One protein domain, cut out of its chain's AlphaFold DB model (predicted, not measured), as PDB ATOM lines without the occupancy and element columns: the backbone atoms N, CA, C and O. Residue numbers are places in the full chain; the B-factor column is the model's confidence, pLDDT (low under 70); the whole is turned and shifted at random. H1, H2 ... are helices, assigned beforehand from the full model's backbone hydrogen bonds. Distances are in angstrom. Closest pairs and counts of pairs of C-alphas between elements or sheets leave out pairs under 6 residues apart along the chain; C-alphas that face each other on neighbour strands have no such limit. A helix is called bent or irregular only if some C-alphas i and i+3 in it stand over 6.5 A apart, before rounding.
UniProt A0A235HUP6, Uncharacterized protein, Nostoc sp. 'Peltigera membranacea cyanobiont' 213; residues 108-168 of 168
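What this domain is: This is residues 108 to 168 of the 168 residues of an uncharacterized protein of Nostoc sp. 'Peltigera membranacea cyanobiont' 213 (UniProt A0A235HUP6). The bent helix H1 forms a corner between kinked H2 on one side and short H3 on the other. The printed part has 61 residues, with three named helices in the order H1, H2, H3, which hold 50 of them, and no named strand; its class is all helix, and it is compact, with a radius of gyration of the C-alphas of 10.4 A and spans of 29 by 25 by 18 A.

Where its parts are: Find C-alpha 108 at (41.464, 84.565, 263.809), where H1, residues 108 to 128, begins. By its hydrogen bonds it was assigned as one helix, but it is bent, C-alphas 116 and 119 being 8.9 A apart; its arms are H1a, residues 108 to 116, 12.7 A from first to last C-alpha, and H1b, residues 119 to 128, 14.3 A. H2, residues 134 to 152, 11.6 A, is irregular, with C-alphas 140 and 143 9.5 A apart and a kink of 139 degrees near residue 141. H3, residues 157 to 166, runs 14.4 A to C-alpha 166 at (17.291, 81.988, 254.100).

How they stand to each other: H1a and H1b are about perpendicular, at 85 degrees. Look at Leu 114 and Val 147, the closest C-alphas, 6.2 A, where H1a touches residues 143 to 151 of H2 alone. H1b touches H2, closest C-alphas Ala 119 and Leu 143, 5.6 A, and H3, closest C-alphas Phe 125 and Val 160, 6.4 A. H2 and H3 are apart. Every O i to N i+4 pair is within hydrogen-bond range in H1a, H1b and H3, and 13 of 15 in H2.

The domain as a whole: The C-alphas farthest apart, Arg 140 and Met 166, are 29.6 A apart. The printed part has no cut, both links are tight, and residue 168 has pLDDT under 70.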
ATOM      1  N   THR A 108      40.976  83.332 264.437       89.56
ATOM      2  CA  THR A 108      41.464  84.565 263.809       89.56
ATOM      3  C   THR A 108      40.888  84.761 262.413       89.56
ATOM      4  O   THR A 108      40.565  85.895 262.040       89.56
ATOM      5  N   GLU A 109      40.702  83.678 261.659       90.88
ATOM      6  CA  GLU A 109      40.062  83.722 260.346       90.88
ATOM      7  C   GLU A 109      38.564  83.996 260.467       90.88
ATOM      8  O   GLU A 109      38.049  84.880 259.779       90.88
ATOM      9  N   GLU A 110      37.865  83.320 261.381       91.56
ATOM     10  CA  GLU A 110      36.434  83.575 261.589       91.56
ATOM     11  C   GLU A 110      36.160  84.985 262.075       91.56
ATOM     12  O   GLU A 110      35.195  85.606 261.632       91.56
ATOM     13  N   ARG A 111      37.028  85.535 262.927       92.50
ATOM     14  CA  ARG A 111      36.911  86.931 263.346       92.50
ATOM     15  C   ARG A 111      36.898  87.873 262.148       92.50
ATOM     16  O   ARG A 111      36.073  88.782 262.110       92.50
ATOM     17  N   LYS A 112      37.774  87.652 261.163       93.94
ATOM     18  CA  LYS A 112      37.806  88.456 259.931       93.94
ATOM     19  C   LYS A 112      36.527  88.266 259.114       93.94
ATOM     20  O   LYS A 112      35.875  89.254 258.798       93.94
ATOM     21  N   LYS A 113      36.104  87.021 258.879       93.56
ATOM     22  CA  LYS A 113      34.873  86.727 258.121       93.56
ATOM     23  C   LYS A 113      33.627  87.344 258.765       93.56
ATOM     24  O   LYS A 113      32.771  87.895 258.079       93.56
ATOM     25  N   LEU A 114      33.523  87.284 260.093       92.88
ATOM     26  CA  LEU A 114      32.426  87.897 260.842       92.88
ATOM     27  C   LEU A 114      32.474  89.429 260.775       92.88
ATOM     28  O   LEU A 114      31.427  90.060 260.629       92.88
ATOM     29  N   LEU A 115      33.662  90.037 260.838       94.25
ATOM     30  CA  LEU A 115      33.816  91.480 260.634       94.25
ATOM     31  C   LEU A 115      33.339  91.909 259.240       94.25
ATOM     32  O   LEU A 115      32.609  92.899 259.137       94.25
ATOM     33  N   ASP A 116      33.675  91.136 258.205       94.94
ATOM     34  CA  ASP A 116      33.308  91.418 256.812       94.94
ATOM     35  C   ASP A 116      31.788  91.358 256.569       94.94
ATOM     36  O   ASP A 116      31.250  92.110 255.753       94.94
ATOM     37  N   LEU A 117      31.056  90.527 257.321       92.44
ATOM     38  CA  LEU A 117      29.585  90.478 257.269       92.44
ATOM     39  C   LEU A 117      28.920  91.762 257.785       92.44
ATOM     40  O   LEU A 117      27.788  92.084 257.405       92.44
ATOM     41  N   GLY A 118      29.621  92.498 258.646       92.62
ATOM     42  CA  GLY A 118      29.195  93.785 259.166       92.62
ATOM     43  C   GLY A 118      28.085  93.719 260.222       92.62
ATOM     44  O   GLY A 118      27.378  92.731 260.426       92.62
ATOM     45  N   ALA A 119      27.891  94.849 260.907       92.75
ATOM     46  CA  ALA A 119      27.047  94.915 262.103       92.75
ATOM     47  C   ALA A 119      25.576  94.573 261.839       92.75
ATOM     48  O   ALA A 119      24.904  94.045 262.719       92.75
ATOM     49  N   ARG A 120      25.053  94.899 260.653       93.12
ATOM     50  CA  ARG A 120      23.629  94.725 260.342       93.12
ATOM     51  C   ARG A 120      23.241  93.247 260.293       93.12
ATOM     52  O   ARG A 120      22.285  92.871 260.963       93.12
ATOM     53  N   LYS A 121      23.999  92.430 259.551       92.88
ATOM     54  CA  LYS A 121      23.755  90.985 259.416       92.88
ATOM     55  C   LYS A 121      23.926  90.271 260.753       92.88
ATOM     56  O   LYS A 121      23.039  89.532 261.161       92.88
ATOM     57  N   LEU A 122      24.997  90.586 261.483       93.62
ATOM     58  CA  LEU A 122      25.254  89.995 262.799       93.62
ATOM     59  C   LEU A 122      24.164  90.343 263.818       93.62
ATOM     60  O   LEU A 122      23.698  89.473 264.543       93.62
ATOM     61  N   ARG A 123      23.703  91.599 263.866       93.31
ATOM     62  CA  ARG A 123      22.603  91.972 264.769       93.31
ATOM     63  C   ARG A 123      21.281  91.326 264.375       93.31
ATOM     64  O   ARG A 123      20.530  90.950 265.269       93.31
ATOM     65  N   GLN A 124      20.995  91.216 263.077       93.56
ATOM     66  CA  GLN A 124      19.802  90.525 262.594       93.56
ATOM     67  C   GLN A 124      19.840  89.054 263.016       93.56
ATOM     68  O   GLN A 124      18.892  88.581 263.629       93.56
ATOM     69  N   PHE A 125      20.972  88.377 262.815       94.19
ATOM     70  CA  PHE A 125      21.186  87.011 263.292       94.19
ATOM     71  C   PHE A 125      20.944  86.879 264.802       94.19
ATOM     72  O   PHE A 125      20.156  86.036 265.226       94.19
ATOM     73  N   CYS A 126      21.545  87.752 265.621       93.19
ATOM     74  CA  CYS A 126      21.345  87.724 267.072       93.19
ATOM     75  C   CYS A 126      19.888  87.961 267.481       93.19
ATOM     76  O   CYS A 126      19.417  87.347 268.437       93.19
ATOM     77  N   LYS A 127      19.186  88.860 266.785       93.00
ATOM     78  CA  LYS A 127      17.784  89.179 267.061       93.00
ATOM     79  C   LYS A 127      16.887  87.973 266.796       93.00
ATOM     80  O   LYS A 127      16.081  87.632 267.655       93.00
ATOM     81  N   GLU A 128      17.051  87.328 265.648       92.81
ATOM     82  CA  GLU A 128      16.206  86.200 265.246       92.81
ATOM     83  C   GLU A 128      16.507  84.930 266.050       92.81
ATOM     84  O   GLU A 128      15.599  84.202 266.441       92.81
ATOM     85  N   ARG A 129      17.779  84.698 266.398       89.62
ATOM     86  CA  ARG A 129      18.183  83.614 267.310       89.62
ATOM     87  C   ARG A 129      17.918  83.927 268.789       89.62
ATOM     88  O   ARG A 129      18.259  83.114 269.641       89.62
ATOM     89  N   GLN A 130      17.349  85.097 269.099       90.31
ATOM     90  CA  GLN A 130      17.088  85.585 270.460       90.31
ATOM     91  C   GLN A 130      18.309  85.497 271.395       90.31
ATOM     92  O   GLN A 130      18.183  85.251 272.597       90.31
ATOM     93  N   ILE A 131      19.509  85.717 270.852       91.94
ATOM     94  CA  ILE A 131      20.750  85.667 271.627       91.94
ATOM     95  C   ILE A 131      20.716  86.807 272.642       91.94
ATOM     96  O   ILE A 131      20.608  87.970 272.269       91.94
ATOM     97  N   GLN A 132      20.814  86.509 273.933       92.50
ATOM     98  CA  GLN A 132      20.771  87.542 274.968       92.50
ATOM     99  C   GLN A 132      22.100  88.304 275.061       92.50
ATOM    100  O   GLN A 132      23.161  87.769 274.767       92.50
ATOM    101  N   GLY A 133      22.068  89.577 275.466       91.56
ATOM    102  CA  GLY A 133      23.283  90.361 275.740       91.56
ATOM    103  C   GLY A 133      24.035  90.912 274.518       91.56
ATOM    104  O   GLY A 133      24.910  91.761 274.680       91.56
ATOM    105  N   TYR A 134      23.665  90.544 273.286       93.69
ATOM    106  CA  TYR A 134      24.322  91.091 272.087       93.69
ATOM    107  C   TYR A 134      24.217  92.626 272.001       93.69
ATOM    108  O   TYR A 134      25.177  93.299 271.627       93.69
ATOM    109  N   SER A 135      23.076  93.201 272.401       92.50
ATOM    110  CA  SER A 135      22.834  94.649 272.376       92.50
ATOM    111  C   SER A 135      23.737  95.414 273.343       92.50
ATOM    112  O   SER A 135      24.274  96.466 272.993       92.50
ATOM    113  N   THR A 136      23.939  94.897 274.557       95.25
ATOM    114  CA  THR A 136      24.809  95.531 275.559       95.25
ATOM    115  C   THR A 136      26.270  95.466 275.136       95.25
ATOM    116  O   THR A 136      26.983  96.465 275.256       95.25
ATOM    117  N   VAL A 137      26.707  94.332 274.583       95.31
ATOM    118  CA  VAL A 137      28.068  94.185 274.052       95.31
ATOM    119  C   VAL A 137      28.298  95.121 272.866       95.31
ATOM    120  O   VAL A 137      29.287  95.862 272.851       95.31
ATOM    121  N   TYR A 138      27.355  95.161 271.923       93.88
ATOM    122  CA  TYR A 138      27.431  96.055 270.773       93.88
ATOM    123  C   TYR A 138      27.496  97.529 271.199       93.88
ATOM    124  O   TYR A 138      28.259  98.316 270.645       93.88
ATOM    125  N   ASN A 139      26.738  97.935 272.216       93.19
ATOM    126  CA  ASN A 139      26.776  99.320 272.678       93.19
ATOM    127  C   ASN A 139      28.131  99.706 273.290       93.19
ATOM    128  O   ASN A 139      28.562 100.845 273.110       93.19
ATOM    129  N   ARG A 140      28.821  98.767 273.951       93.81
ATOM    130  CA  ARG A 140      30.129  99.000 274.588       93.81
ATOM    131  C   ARG A 140      31.298  98.989 273.607       93.81
ATOM    132  O   ARG A 140      32.147  99.870 273.667       93.81
ATOM    133  N   LYS A 141      31.361  97.976 272.741       92.62
ATOM    134  CA  LYS A 141      32.525  97.688 271.882       92.62
ATOM    135  C   LYS A 141      32.184  97.635 270.384       92.62
ATOM    136  O   LYS A 141      32.997  97.194 269.582       92.62
ATOM    137  N   LYS A 142      30.990  98.097 269.997       93.75
ATOM    138  CA  LYS A 142      30.509  98.153 268.606       93.75
ATOM    139  C   LYS A 142      30.612  96.787 267.917       93.75
ATOM    140  O   LYS A 142      30.227  95.775 268.496       93.75
ATOM    141  N   LEU A 143      31.049  96.784 266.659       94.31
ATOM    142  CA  LEU A 143      31.153  95.590 265.834       94.31
ATOM    143  C   LEU A 143      32.161  94.592 266.413       94.31
ATOM    144  O   LEU A 143      31.807  93.430 266.559       94.31
ATOM    145  N   ASP A 144      33.355  95.045 266.802       94.06
ATOM    146  CA  ASP A 144      34.399  94.174 267.355       94.06
ATOM    147  C   ASP A 144      33.908  93.391 268.570       94.06
ATOM    148  O   ASP A 144      34.066  92.177 268.633       94.06
ATOM    149  N   GLY A 145      33.227  94.069 269.498       94.06
ATOM    150  CA  GLY A 145      32.646  93.395 270.655       94.06
ATOM    151  C   GLY A 145      31.596  92.360 270.280       94.06
ATOM    152  O   GLY A 145      31.536  91.304 270.898       94.06
ATOM    153  N   LEU A 146      30.760  92.665 269.286       94.81
ATOM    154  CA  LEU A 146      29.734  91.737 268.818       94.81
ATOM    155  C   LEU A 146      30.357  90.494 268.172       94.81
ATOM    156  O   LEU A 146      29.873  89.392 268.406       94.81
ATOM    157  N   VAL A 147      31.438  90.662 267.407       95.12
ATOM    158  CA  VAL A 147      32.178  89.547 266.804       95.12
ATOM    159  C   VAL A 147      32.850  88.693 267.877       95.12
ATOM    160  O   VAL A 147      32.652  87.482 267.888       95.12
ATOM    161  N   ASP A 148      33.573  89.307 268.817       94.31
ATOM    162  CA  ASP A 148      34.229  88.581 269.913       94.31
ATOM    163  C   ASP A 148      33.198  87.799 270.760       94.31
ATOM    164  O   ASP A 148      33.455  86.683 271.208       94.31
ATOM    165  N   PHE A 149      32.002  88.364 270.943       94.06
ATOM    166  CA  PHE A 149      30.892  87.718 271.645       94.06
ATOM    167  C   PHE A 149      30.300  86.527 270.883       94.06
ATOM    168  O   PHE A 149      29.989  85.508 271.497       94.06
ATOM    169  N   LEU A 150      30.166  86.631 269.560       92.88
ATOM    170  CA  LEU A 150      29.690  85.532 268.714       92.88
ATOM    171  C   LEU A 150      30.698  84.381 268.651       92.88
ATOM    172  O   LEU A 150      30.305  83.222 268.760       92.88
ATOM    173  N   ILE A 151      31.992  84.697 268.583       92.69
ATOM    174  CA  ILE A 151      33.074  83.708 268.673       92.69
ATOM    175  C   ILE A 151      33.027  82.974 270.014       92.69
ATOM    176  O   ILE A 151      33.136  81.751 270.047       92.69
ATOM    177  N   ALA A 152      32.816  83.693 271.123       91.50
ATOM    178  CA  ALA A 152      32.691  83.078 272.445       91.50
ATOM    179  C   ALA A 152      31.488  82.117 272.548       91.50
ATOM    180  O   ALA A 152      31.519  81.182 273.345       91.50
ATOM    181  N   GLN A 153      30.450  82.318 271.729       89.31
ATOM    182  CA  GLN A 153      29.306  81.409 271.601       89.31
ATOM    183  C   GLN A 153      29.497  80.308 270.548       89.31
ATOM    184  O   GLN A 153      28.568  79.543 270.305       89.31
ATOM    185  N   GLN A 154      30.681  80.209 269.937       88.94
ATOM    186  CA  GLN A 154      30.987  79.273 268.850       88.94
ATOM    187  C   GLN A 154      30.089  79.446 267.611       88.94
ATOM    188  O   GLN A 154      29.856  78.497 266.862       88.94
ATOM    189  N   VAL A 155      29.594  80.665 267.374       89.12
ATOM    190  CA  VAL A 155      28.865  80.998 266.146       89.12
ATOM    191  C   VAL A 155      29.868  81.247 265.025       89.12
ATOM    192  O   VAL A 155      30.783  82.061 265.168       89.12
ATOM    193  N   THR A 156      29.675  80.575 263.894       90.56
ATOM    194  CA  THR A 156      30.566  80.679 262.731       90.56
ATOM    195  C   THR A 156      30.007  81.634 261.684       90.56
ATOM    196  O   THR A 156      28.796  81.846 261.584       90.56
ATOM    197  N   SER A 157      30.884  82.210 260.861       90.81
ATOM    198  CA  SER A 157      30.463  83.075 259.751       90.81
ATOM    199  C   SER A 157      29.548  82.353 258.758       90.81
ATOM    200  O   SER A 157      28.585  82.952 258.284       90.81
ATOM    201  N   ALA A 158      29.787  81.061 258.511       89.94
ATOM    202  CA  ALA A 158      28.954  80.225 257.648       89.94
ATOM    203  C   ALA A 158      27.499  80.159 258.137       89.94
ATOM    204  O   ALA A 158      26.587  80.403 257.353       89.94
ATOM    205  N   GLN A 159      27.281  79.944 259.440       90.06
ATOM    206  CA  GLN A 159      25.934  79.915 260.029       90.06
ATOM    207  C   GLN A 159      25.204  81.252 259.873       90.06
ATOM    208  O   GLN A 159      23.992  81.288 259.666       90.06
ATOM    209  N   VAL A 160      25.931  82.367 259.989       90.50
ATOM    210  CA  VAL A 160      25.349  83.701 259.805       90.50
ATOM    211  C   VAL A 160      24.982  83.935 258.340       90.50
ATOM    212  O   VAL A 160      23.924  84.497 258.070       90.50
ATOM    213  N   VAL A 161      25.839  83.527 257.401       91.19
ATOM    214  CA  VAL A 161      25.587  83.661 255.957       91.19
ATOM    215  C   VAL A 161      24.379  82.834 255.544       91.19
ATOM    216  O   VAL A 161      23.436  83.402 255.003       91.19
ATOM    217  N   GLU A 162      24.375  81.546 255.880       90.69
ATOM    218  CA  GLU A 162      23.280  80.620 255.577       90.69
ATOM    219  C   GLU A 162      21.947  81.152 256.122       90.69
ATOM    220  O   GLU A 162      20.932  81.185 255.430       90.69
ATOM    221  N   PHE A 163      21.961  81.677 257.349       89.12
ATOM    222  CA  PHE A 163      20.780  82.278 257.951       89.12
ATOM    223  C   PHE A 163      20.296  83.536 257.220       89.12
ATOM    224  O   PHE A 163      19.096  83.725 257.038       89.12
ATOM    225  N   VAL A 164      21.210  84.417 256.814       85.31
ATOM    226  CA  VAL A 164      20.851  85.647 256.092       85.31
ATOM    227  C   VAL A 164      20.330  85.335 254.691       85.31
ATOM    228  O   VAL A 164      19.431  86.034 254.232       85.31
ATOM    229  N   GLU A 165      20.858  84.306 254.031       87.75
ATOM    230  CA  GLU A 165      20.376  83.847 252.724       87.75
ATOM    231  C   GLU A 165      18.971  83.245 252.809       87.75
ATOM    232  O   GLU A 165      18.150  83.522 251.944       87.75
ATOM    233  N   MET A 166      18.648  82.511 253.879       83.69
ATOM    234  CA  MET A 166      17.291  81.988 254.100       83.69
ATOM    235  C   MET A 166      16.239  83.068 254.403       83.69
ATOM    236  O   MET A 166      15.043  82.801 254.308       83.69
ATOM    237  N   LEU A 167      16.662  84.266 254.815       75.88
ATOM    238  CA  LEU A 167      15.768  85.385 255.134       75.88
ATOM    239  C   LEU A 167      15.567  86.378 253.979       75.88
ATOM    240  O   LEU A 167      14.772  87.310 254.135       75.88
ATOM    241  N   ALA A 168      16.328  86.241 252.890       64.50
ATOM    242  CA  ALA A 168      16.294  87.129 251.727       64.50
ATOM    243  C   ALA A 168      15.257  86.670 250.694       64.50
ATOM    244  O   ALA A 168      14.617  87.569 250.101       64.50
TER     245      ALA A 168